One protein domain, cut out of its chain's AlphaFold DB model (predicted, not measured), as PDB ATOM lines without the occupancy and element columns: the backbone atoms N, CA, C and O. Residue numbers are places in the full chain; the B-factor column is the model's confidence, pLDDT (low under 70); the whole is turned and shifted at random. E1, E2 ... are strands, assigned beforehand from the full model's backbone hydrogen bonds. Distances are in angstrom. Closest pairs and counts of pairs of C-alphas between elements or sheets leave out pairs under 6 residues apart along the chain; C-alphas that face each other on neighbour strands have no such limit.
ATOM      1  N   GLN A   4      18.657  38.547  38.450       94.69
ATOM      2  CA  GLN A   4      17.230  38.818  38.569       94.69
ATOM      3  C   GLN A   4      17.034  40.182  39.231       94.69
ATOM      4  O   GLN A   4      17.721  40.490  40.204       94.69
ATOM      5  N   PHE A   5      16.112  40.992  38.715       94.75
ATOM      6  CA  PHE A   5      15.804  42.336  39.219       94.75
ATOM      7  C   PHE A   5      14.314  42.658  39.045       94.75
ATOM      8  O   PHE A   5      13.590  41.916  38.380       94.75
ATOM      9  N   LYS A   6      13.840  43.759  39.642       94.38
ATOM     10  CA  LYS A   6      12.433  44.189  39.569       94.38
ATOM     11  C   LYS A   6      12.311  45.623  39.043       94.38
ATOM     12  O   LYS A   6      12.287  46.569  39.817       94.38
ATOM     13  N   PHE A   7      12.227  45.786  37.722       95.06
ATOM     14  CA  PHE A   7      12.015  47.089  37.079       95.06
ATOM     15  C   PHE A   7      11.485  46.912  35.652       95.06
ATOM     16  O   PHE A   7      11.971  46.053  34.918       95.06
ATOM     17  N   GLY A   8      10.508  47.721  35.252       95.81
ATOM     18  CA  GLY A   8       9.710  47.473  34.056       95.81
ATOM     19  C   GLY A   8       8.727  46.328  34.263       95.81
ATOM     20  O   GLY A   8       8.272  46.085  35.381       95.81
ATOM     21  N   ASP A   9       8.394  45.628  33.186       95.19
ATOM     22  CA  ASP A   9       7.540  44.442  33.213       95.19
ATOM     23  C   ASP A   9       8.232  43.283  33.949       95.19
ATOM     24  O   ASP A   9       9.265  42.781  33.504       95.19
ATOM     25  N   THR A  10       7.656  42.844  35.073       90.94
ATOM     26  CA  THR A  10       8.261  41.845  35.970       90.94
ATOM     27  C   THR A  10       8.047  40.393  35.534       90.94
ATOM     28  O   THR A  10       8.062  39.489  36.373       90.94
ATOM     29  N   TRP A  11       7.784  40.141  34.253       90.50
ATOM     30  CA  TRP A  11       7.850  38.787  33.703       90.50
ATOM     31  C   TRP A  11       9.311  38.339  33.533       90.50
ATOM     32  O   TRP A  11      10.215  39.168  33.452       90.50
ATOM     33  N   ASP A  12       9.560  37.029  33.470       89.31
ATOM     34  CA  ASP A  12      10.920  36.456  33.425       89.31
ATOM     35  C   ASP A  12      11.541  36.562  32.015       89.31
ATOM     36  O   ASP A  12      11.744  35.575  31.301       89.31
ATOM     37  N   TYR A  13      11.766  37.797  31.558       91.75
ATOM     38  CA  TYR A  13      12.393  38.083  30.272       91.75
ATOM     39  C   TYR A  13      13.923  38.011  30.364       91.75
ATOM     40  O   TYR A  13      14.517  38.576  31.283       91.75
ATOM     41  N   PRO A  14      14.599  37.395  29.376       94.75
ATOM     42  CA  PRO A  14      16.042  37.521  29.252       94.75
ATOM     43  C   PRO A  14      16.408  38.905  28.706       94.75
ATOM     44  O   PRO A  14      15.850  39.337  27.696       94.75
ATOM     45  N   TYR A  15      17.387  39.546  29.345       96.00
ATOM     46  CA  TYR A  15      17.990  40.802  28.903       96.00
ATOM     47  C   TYR A  15      19.514  40.685  28.817       96.00
ATOM     48  O   TYR A  15      20.149  39.938  29.570       96.00
ATOM     49  N   PHE A  16      20.102  41.481  27.933       97.06
ATOM     50  CA  PHE A  16      21.529  41.729  27.796       97.06
ATOM     51  C   PHE A  16      21.841  43.212  28.021       97.06
ATOM     52  O   PHE A  16      20.971  44.080  28.005       97.06
ATOM     53  N   ILE A  17      23.122  43.516  28.225       97.12
ATOM     54  CA  ILE A  17      23.582  44.907  28.217       97.12
ATOM     55  C   ILE A  17      23.267  45.523  26.844       97.12
ATOM     56  O   ILE A  17      23.544  44.912  25.812       97.12
ATOM     57  N   ASN A  18      22.759  46.754  26.865       98.00
ATOM     58  CA  ASN A  18      22.187  47.537  25.768       98.00
ATOM     59  C   ASN A  18      20.760  47.164  25.340       98.00
ATOM     60  O   ASN A  18      20.244  47.803  24.422       98.00
ATOM     61  N   ASP A  19      20.102  46.210  26.000       98.19
ATOM     62  CA  ASP A  19      18.675  45.978  25.768       98.19
ATOM     63  C   ASP A  19      17.816  47.067  26.426       98.19
ATOM     64  O   ASP A  19      18.155  47.608  27.485       98.19
ATOM     65  N   GLU A  20      16.674  47.357  25.797       97.62
ATOM     66  CA  GLU A  20      15.621  48.204  26.356       97.62
ATOM     67  C   GLU A  20      14.706  47.382  27.279       97.62
ATOM     68  O   GLU A  20      14.262  46.282  26.933       97.62
ATOM     69  N   ILE A  21      14.404  47.935  28.451       97.06
ATOM     70  CA  ILE A  21      13.455  47.392  29.416       97.06
ATOM     71  C   ILE A  21      12.066  47.352  28.791       97.06
ATOM     72  O   ILE A  21      11.574  48.334  28.231       97.06
ATOM     73  N   LYS A  22      11.400  46.205  28.917       96.56
ATOM     74  CA  LYS A  22      10.019  46.065  28.464       96.56
ATOM     75  C   LYS A  22       9.059  46.691  29.461       96.56
ATOM     76  O   LYS A  22       9.252  46.630  30.671       96.56
ATOM     77  N   TRP A  23       7.984  47.241  28.915       95.69
ATOM     78  CA  TRP A  23       6.900  47.872  29.652       95.69
ATOM     79  C   TRP A  23       5.564  47.423  29.070       95.69
ATOM     80  O   TRP A  23       5.473  47.158  27.870       95.69
ATOM     81  N   GLY A  24       4.518  47.423  29.893       87.50
ATOM     82  CA  GLY A  24       3.148  47.113  29.458       87.50
ATOM     83  C   GLY A  24       2.548  45.848  30.072       87.50
ATOM     84  O   GLY A  24       1.450  45.465  29.677       87.50
ATOM     85  N   GLY A  25       3.238  45.238  31.039       84.56
ATOM     86  CA  GLY A  25       2.729  44.150  31.872       84.56
ATOM     87  C   GLY A  25       2.552  44.583  33.328       84.56
ATOM     88  O   GLY A  25       2.115  45.703  33.608       84.56
ATOM     89  N   ASN A  26       2.892  43.694  34.264       88.00
ATOM     90  CA  ASN A  26       2.889  43.993  35.697       88.00
ATOM     91  C   ASN A  26       4.127  44.831  36.035       88.00
ATOM     92  O   ASN A  26       5.163  44.293  36.417       88.00
ATOM     93  N   ASN A  27       4.044  46.138  35.792       92.44
ATOM     94  CA  ASN A  27       5.221  46.995  35.827       92.44
ATOM     95  C   ASN A  27       5.599  47.408  37.255       92.44
ATOM     96  O   ASN A  27       4.735  47.757  38.058       92.44
ATOM     97  N   ILE A  28       6.901  47.469  37.515       94.00
ATOM     98  CA  ILE A  28       7.505  48.135  38.671       94.00
ATOM     99  C   ILE A  28       8.376  49.285  38.165       94.00
ATOM    100  O   ILE A  28       9.134  49.121  37.211       94.00
ATOM    101  N   GLY A  29       8.291  50.447  38.804       92.88
ATOM    102  CA  GLY A  29       9.041  51.633  38.397       92.88
ATOM    103  C   GLY A  29       8.326  52.521  37.382       92.88
ATOM    104  O   GLY A  29       7.136  52.366  37.104       92.88
ATOM    105  N   ILE A  30       9.065  53.499  36.854       93.06
ATOM    106  CA  ILE A  30       8.551  54.543  35.960       93.06
ATOM    107  C   ILE A  30       9.306  54.468  34.633       93.06
ATOM    108  O   ILE A  30      10.537  54.470  34.614       93.06
ATOM    109  N   LYS A  31       8.558  54.420  33.527       94.38
ATOM    110  CA  LYS A  31       9.116  54.410  32.173       94.38
ATOM    111  C   LYS A  31       9.746  55.758  31.826       94.38
ATOM    112  O   LYS A  31       9.148  56.800  32.089       94.38
ATOM    113  N   GLY A  32      10.888  55.730  31.146       92.75
ATOM    114  CA  GLY A  32      11.492  56.912  30.531       92.75
ATOM    115  C   GLY A  32      12.345  57.761  31.471       92.75
ATOM    116  O   GLY A  32      12.734  58.857  31.078       92.75
ATOM    117  N   LEU A  33      12.657  57.261  32.670       93.62
ATOM    118  CA  LEU A  33      13.568  57.927  33.604       93.62
ATOM    119  C   LEU A  33      14.967  58.085  32.996       93.62
ATOM    120  O   LEU A  33      15.504  57.162  32.363       93.62
ATOM    121  N   SER A  34      15.586  59.245  33.218       96.19
ATOM    122  CA  SER A  34      16.923  59.541  32.702       96.19
ATOM    123  C   SER A  34      17.967  58.562  33.224       96.19
ATOM    124  O   SER A  34      18.743  58.044  32.416       96.19
ATOM    125  N   LYS A  35      17.994  58.275  34.530       97.25
ATOM    126  CA  LYS A  35      18.969  57.357  35.134       97.25
ATOM    127  C   LYS A  35      18.430  56.677  36.388       97.25
ATOM    128  O   LYS A  35      17.998  57.336  37.332       97.25
ATOM    129  N   VAL A  36      18.553  55.357  36.425       97.25
ATOM    130  CA  VAL A  36      18.100  54.505  37.531       97.25
ATOM    131  C   VAL A  36      19.183  53.481  37.857       97.25
ATOM    132  O   VAL A  36      19.872  52.992  36.958       97.25
ATOM    133  N   VAL A  37      19.335  53.154  39.137       97.75
ATOM    134  CA  VAL A  37      20.119  52.000  39.595       97.75
ATOM    135  C   VAL A  37      19.201  50.999  40.284       97.75
ATOM    136  O   VAL A  37      18.323  51.393  41.050       97.75
ATOM    137  N   LEU A  38      19.386  49.717  39.993       97.12
ATOM    138  CA  LEU A  38      18.628  48.615  40.582       97.12
ATOM    139  C   LEU A  38      19.544  47.734  41.419       97.12
ATOM    140  O   LEU A  38      20.703  47.544  41.043       97.12
ATOM    141  N   ASP A  39      18.992  47.125  42.458       96.88
ATOM    142  CA  ASP A  39      19.581  45.948  43.083       96.88
ATOM    143  C   ASP A  39      19.144  44.681  42.337       96.88
ATOM    144  O   ASP A  39      17.977  44.508  41.967       96.88
ATOM    145  N   GLY A  40      20.099  43.796  42.085       95.31
ATOM    146  CA  GLY A  40      19.893  42.566  41.339       95.31
ATOM    147  C   GLY A  40      20.625  41.397  41.975       95.31
ATOM    148  O   GLY A  40      21.797  41.494  42.324       95.31
ATOM    149  N   ILE A  41      19.959  40.252  42.068       93.94
ATOM    150  CA  ILE A  41      20.500  39.058  42.724       93.94
ATOM    151  C   ILE A  41      20.957  38.074  41.651       93.94
ATOM    152  O   ILE A  41      20.170  37.667  40.788       93.94
ATOM    153  N   ALA A  42      22.232  37.684  41.681       93.69
ATOM    154  CA  ALA A  42      22.742  36.660  40.777       93.69
ATOM    155  C   ALA A  42      22.275  35.258  41.188       93.69
ATOM    156  O   ALA A  42      22.193  34.926  42.372       93.69
ATOM    157  N   GLU A  43      22.048  34.392  40.197       91.75
ATOM    158  CA  GLU A  43      21.878  32.960  40.457       91.75
ATOM    159  C   GLU A  43      23.075  32.404  41.260       91.75
ATOM    160  O   GLU A  43      24.224  32.780  40.987       91.75
ATOM    161  N   PRO A  44      22.849  31.473  42.211       90.69
ATOM    162  CA  PRO A  44      23.925  30.903  43.013       90.69
ATOM    163  C   PRO A  44      25.033  30.289  42.148       90.69
ATOM    164  O   PRO A  44      24.766  29.505  41.230       90.69
ATOM    165  N   CYS A  45      26.297  30.570  42.478       84.75
ATOM    166  CA  CYS A  45      27.428  29.953  41.785       84.75
ATOM    167  C   CYS A  45      27.363  28.422  41.908       84.75
ATOM    168  O   CYS A  45      27.289  27.878  43.009       84.75
ATOM    169  N   THR A  46      27.449  27.691  40.796       88.62
ATOM    170  CA  THR A  46      27.332  26.223  40.813       88.62
ATOM    171  C   THR A  46      28.427  25.545  41.634       88.62
ATOM    172  O   THR A  46      28.139  24.523  42.261       88.62
ATOM    173  N   ASN A  47      29.628  26.137  41.667       90.12
ATOM    174  CA  ASN A  47      30.811  25.610  42.344       90.12
ATOM    175  C   ASN A  47      30.840  25.947  43.845       90.12
ATOM    176  O   ASN A  47      30.846  25.046  44.676       90.12
ATOM    177  N   CYS A  48      30.821  27.235  44.212       91.12
ATOM    178  CA  CYS A  48      30.952  27.657  45.615       91.12
ATOM    179  C   CYS A  48      29.624  27.973  46.319       91.12
ATOM    180  O   CYS A  48      29.637  28.267  47.510       91.12
ATOM    181  N   LYS A  49      28.489  27.938  45.606       90.00
ATOM    182  CA  LYS A  49      27.133  28.243  46.112       90.00
ATOM    183  C   LYS A  49      26.919  29.665  46.639       90.00
ATOM    184  O   LYS A  49      25.837  29.954  47.137       90.00
ATOM    185  N   ALA A  50      27.897  30.557  46.488       87.88
ATOM    186  CA  ALA A  50      27.738  31.958  46.852       87.88
ATOM    187  C   ALA A  50      26.644  32.626  46.003       87.88
ATOM    188  O   ALA A  50      26.614  32.459  44.779       87.88
ATOM    189  N   VAL A  51      25.782  33.387  46.677       86.44
ATOM    190  CA  VAL A  51      24.864  34.363  46.080       86.44
ATOM    191  C   VAL A  51      25.547  35.722  46.161       86.44
ATOM    192  O   VAL A  51      26.205  36.023  47.159       86.44
ATOM    193  N   VAL A  52      25.475  36.491  45.081       90.88
ATOM    194  CA  VAL A  52      26.144  37.788  44.970       90.88
ATOM    195  C   VAL A  52      25.164  38.792  44.396       90.88
ATOM    196  O   VAL A  52      24.541  38.520  43.369       90.88
ATOM    197  N   ASP A  53      25.101  39.952  45.034       93.56
ATOM    198  CA  ASP A  53      24.263  41.056  44.595       93.56
ATOM    199  C   ASP A  53      25.045  41.973  43.646       93.56
ATOM    200  O   ASP A  53      26.269  42.157  43.749       93.56
ATOM    201  N   TYR A  54      24.329  42.528  42.681       95.94
ATOM    202  CA  TYR A  54      24.830  43.379  41.617       95.94
ATOM    203  C   TYR A  54      23.966  44.622  41.506       95.94
ATOM    204  O   TYR A  54      22.747  44.562  41.597       95.94
ATOM    205  N   LEU A  55      24.614  45.738  41.216       97.56
ATOM    206  CA  LEU A  55      23.949  46.950  40.784       97.56
ATOM    207  C   LEU A  55      23.758  46.905  39.273       97.56
ATOM    208  O   LEU A  55      24.693  46.576  38.535       97.56
ATOM    209  N   ILE A  56      22.567  47.271  38.812       97.81
ATOM    210  CA  ILE A  56      22.227  47.365  37.390       97.81
ATOM    211  C   ILE A  56      21.916  48.819  37.076       97.81
ATOM    212  O   ILE A  56      21.002  49.400  37.655       97.81
ATOM    213  N   PHE A  57      22.661  49.409  36.146       97.94
ATOM    214  CA  PHE A  57      22.478  50.803  35.760       97.94
ATOM    215  C   PHE A  57      21.679  50.895  34.468       97.94
ATOM    216  O   PHE A  57      22.074  50.348  33.436       97.94
ATOM    217  N   ILE A  58      20.573  51.630  34.526       98.00
ATOM    218  CA  ILE A  58      19.662  51.859  33.407       98.00
ATOM    219  C   ILE A  58      19.656  53.345  33.078       98.00
ATOM    220  O   ILE A  58      19.598  54.201  33.963       98.00
ATOM    221  N   LYS A  59      19.714  53.656  31.784       97.81
ATOM    222  CA  LYS A  59      19.632  55.019  31.266       97.81
ATOM    223  C   LYS A  59      18.613  55.063  30.141       97.81
ATOM    224  O   LYS A  59      18.814  54.381  29.140       97.81
ATOM    225  N   LYS A  60      17.562  55.881  30.284       96.81
ATOM    226  CA  LYS A  60      16.470  55.992  29.298       96.81
ATOM    227  C   LYS A  60      15.928  54.621  28.887       96.81
ATOM    228  O   LYS A  60      15.940  54.276  27.712       96.81
ATOM    229  N   ASP A  61      15.549  53.829  29.886       97.00
ATOM    230  CA  ASP A  61      15.075  52.448  29.743       97.00
ATOM    231  C   ASP A  61      16.078  51.451  29.133       97.00
ATOM    232  O   ASP A  61      15.713  50.307  28.913       97.00
ATOM    233  N   VAL A  62      17.346  51.808  28.905       98.00
ATOM    234  CA  VAL A  62      18.358  50.886  28.356       98.00
ATOM    235  C   VAL A  62      19.349  50.455  29.432       98.00
ATOM    236  O   VAL A  62      19.956  51.304  30.093       98.00
ATOM    237  N   ILE A  63      19.582  49.148  29.567       98.12
ATOM    238  CA  ILE A  63      20.591  48.588  30.479       98.12
ATOM    239  C   ILE A  63      21.984  48.978  29.979       98.12
ATOM    240  O   ILE A  63      22.395  48.572  28.898       98.12
ATOM    241  N   GLN A  64      22.738  49.750  30.757       97.94
ATOM    242  CA  GLN A  64      24.047  50.263  30.339       97.94
ATOM    243  C   GLN A  64      25.200  49.374  30.796       97.94
ATOM    244  O   GLN A  64      26.091  49.054  30.015       97.94
ATOM    245  N   TYR A  65      25.213  49.008  32.076       97.00
ATOM    246  CA  TYR A  65      26.245  48.161  32.665       97.00
ATOM    247  C   TYR A  65      25.786  47.614  34.017       97.00
ATOM    248  O   TYR A  65      24.759  48.024  34.565       97.00
ATOM    249  N   ILE A  66      26.579  46.684  34.546       96.75
ATOM    250  CA  ILE A  66      26.403  46.096  35.870       96.75
ATOM    251  C   ILE A  66      27.715  46.165  36.647       96.75
ATOM    252  O   ILE A  66      28.794  46.082  36.058       96.75
ATOM    253  N   GLU A  67      27.636  46.252  37.967       96.12
ATOM    254  CA  GLU A  67      28.793  46.104  38.853       96.12
ATOM    255  C   GLU A  67      28.401  45.383  40.137       96.12
ATOM    256  O   GLU A  67      27.222  45.218  40.433       96.12
ATOM    257  N   LYS A  68      29.383  44.915  40.905       95.06
ATOM    258  CA  LYS A  68      29.096  44.239  42.168       95.06
ATOM    259  C   LYS A  68      28.506  45.235  43.171       95.06
ATOM    260  O   LYS A  68      29.063  46.319  43.353       95.06
ATOM    261  N   ASN A  69      27.438  44.840  43.856       95.12
ATOM    262  CA  ASN A  69      26.943  45.589  45.000       95.12
ATOM    263  C   ASN A  69      27.873  45.321  46.198       95.12
ATOM    264  O   ASN A  69      28.071  44.183  46.628       95.12
ATOM    265  N   ILE A  70      28.516  46.376  46.684       95.25
ATOM    266  CA  ILE A  70      29.391  46.389  47.862       95.25
ATOM    267  C   ILE A  70      28.841  47.327  48.949       95.25
ATOM    268  O   ILE A  70      29.589  47.742  49.831       95.25
ATOM    269  N   GLY A  71      27.547  47.665  48.879       93.31
ATOM    270  CA  GLY A  71      26.872  48.575  49.805       93.31
ATOM    271  C   GLY A  71      26.977  50.050  49.413       93.31
ATOM    272  O   GLY A  71      26.954  50.911  50.287       93.31
ATOM    273  N   GLN A  72      27.130  50.361  48.119       94.19
ATOM    274  CA  GLN A  72      27.195  51.750  47.638       94.19
ATOM    275  C   GLN A  72      25.842  52.480  47.735       94.19
ATOM    276  O   GLN A  72      25.821  53.709  47.751       94.19
ATOM    277  N   TYR A  73      24.733  51.734  47.765       94.69
ATOM    278  CA  TYR A  73      23.359  52.240  47.784       94.69
ATOM    279  C   TYR A  73      22.520  51.483  48.817       94.69
ATOM    280  O   TYR A  73      22.774  50.306  49.079       94.69
ATOM    281  N   ASP A  74      21.512  52.160  49.366       93.00
ATOM    282  CA  ASP A  74      20.523  51.580  50.275       93.00
ATOM    283  C   ASP A  74      19.168  51.451  49.563       93.00
ATOM    284  O   ASP A  74      18.578  52.448  49.146       93.00
ATOM    285  N   PHE A  75      18.698  50.214  49.409       93.06
ATOM    286  CA  PHE A  75      17.436  49.871  48.748       93.06
ATOM    287  C   PHE A  75      16.341  49.461  49.742       93.06
ATOM    288  O   PHE A  75      15.271  49.025  49.326       93.06
ATOM    289  N   THR A  76      16.593  49.559  51.052       87.88
ATOM    290  CA  THR A  76      15.717  48.988  52.095       87.88
ATOM    291  C   THR A  76      14.307  49.577  52.061       87.88
ATOM    292  O   THR A  76      13.333  48.850  52.255       87.88
ATOM    293  N   ASP A  77      14.199  50.868  51.744       87.19
ATOM    294  CA  ASP A  77      12.929  51.595  51.675       87.19
ATOM    295  C   ASP A  77      12.394  51.756  50.240       87.19
ATOM    296  O   ASP A  77      11.389  52.442  50.036       87.19
ATOM    297  N   SER A  78      13.039  51.157  49.227       86.50
ATOM    298  CA  SER A  78      12.601  51.305  47.836       86.50
ATOM    299  C   SER A  78      11.714  50.154  47.364       86.50
ATOM    300  O   SER A  78      12.085  48.977  47.342       86.50
ATOM    301  N   GLU A  79      10.500  50.504  46.935       80.62
ATOM    302  CA  GLU A  79       9.604  49.555  46.287       80.62
ATOM    303  C   GLU A  79      10.240  49.069  44.979       80.62
ATOM    304  O   GLU A  79      10.627  49.862  44.127       80.62
ATOM    305  N   GLY A  80      10.390  47.752  44.826       80.56
ATOM    306  CA  GLY A  80      11.041  47.182  43.646       80.56
ATOM    307  C   GLY A  80      12.568  47.209  43.662       80.56
ATOM    308  O   GLY A  80      13.167  46.761  42.690       80.56
ATOM    309  N   TYR A  81      13.204  47.664  44.747       92.44
ATOM    310  CA  TYR A  81      14.665  47.693  44.883       92.44
ATOM    311  C   TYR A  81      15.368  48.517  43.790       92.44
ATOM    312  O   TYR A  81      16.406  48.124  43.258       92.44
ATOM    313  N   TYR A  82      14.803  49.678  43.445       95.56
ATOM    314  CA  TYR A  82      15.414  50.639  42.524       95.56
ATOM    315  C   TYR A  82      15.525  52.032  43.138       95.56
ATOM    316  O   TYR A  82      14.750  52.399  44.017       95.56
ATOM    317  N   LEU A  83      16.483  52.825  42.661       96.44
ATOM    318  CA  LEU A  83      16.665  54.224  43.036       96.44
ATOM    319  C   LEU A  83      16.768  55.085  41.780       96.44
ATOM    320  O   LEU A  83      17.521  54.775  40.852       96.44
ATOM    321  N   ILE A  84      16.023  56.188  41.767       95.88
ATOM    322  CA  ILE A  84      16.102  57.202  40.716       95.88
ATOM    323  C   ILE A  84      17.321  58.072  41.014       95.88
ATOM    324  O   ILE A  84      17.408  58.682  42.077       95.88
ATOM    325  N   LEU A  85      18.274  58.105  40.086       95.12
ATOM    326  CA  LEU A  85      19.467  58.942  40.202       95.12
ATOM    327  C   LEU A  85      19.279  60.274  39.469       95.12
ATOM    328  O   LEU A  85      19.803  61.291  39.916       95.12
ATOM    329  N   GLU A  86      18.553  60.258  38.347       92.56
ATOM    330  CA  GLU A  86      18.215  61.425  37.523       92.56
ATOM    331  C   GLU A  86      16.838  61.186  36.868       92.56
ATOM    332  O   GLU A  86      16.607  60.096  36.330       92.56
ATOM    333  N   GLU A  87      15.942  62.181  36.902       83.62
ATOM    334  CA  GLU A  87      14.612  62.137  36.257       83.62
ATOM    335  C   GLU A  87      14.674  62.369  34.743       83.62
ATOM    336  O   GLU A  87      15.427  63.252  34.268       83.62
TER     337      GLU A  87
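AT A GLANCE: This is residues 4 to 87 of the 87 residues of an uncharacterized protein of Paenibacillus sp. P46E (UniProt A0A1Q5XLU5). Little regular structure: a strongly twisted antiparallel sheet of four strands, ordered E3, E2, E1, E4, with the long unnamed stretch of residues 4 to 34 folded over one face. The hairpin loop at Asn 47 makes one end of the longest axis. Of 84 printed residues, 27 are in E1 to E4; the class is all strand, with no named helix. It is compact, radius of gyration of the C-alphas 12.7 A, spanning 38 by 26 by 22 A.

IN THESE COORDINATES: After residues 4 to 34, E1 covers 35 to 42, 21.8 A, from C-alpha 35 at (18.969, 57.357, 35.134). E2 covers 53 to 59, 19.9 A; E3 62 to 68, 18.7 A; E4 82 to 86, 12.2 A, ending at (18.215, 61.425, 37.523).

HOW THE PARTS SIT: E1, E2 and E3 form a meander, each strand the antiparallel neighbour of the one before. Hairpin E1 and E2 has N 38 and O 56 at 2.9 A; hairpin E2 and E3, N 55 and O 67 at 2.8 A. E4 is antiparallel to E1, N 83 and O 37 at 2.8 A, completing a Greek key, a meander whose first strand neighbours the fourth. Residues 8 to 9 pair antiparallel with 27 to 28.

THE WHOLE: The C-alphas of Asn 47 and Glu 87 are farthest apart, 40.4 A. The printed part has no cut. Link E3 to E4 is long, 13 residues. No printed residue is under 70.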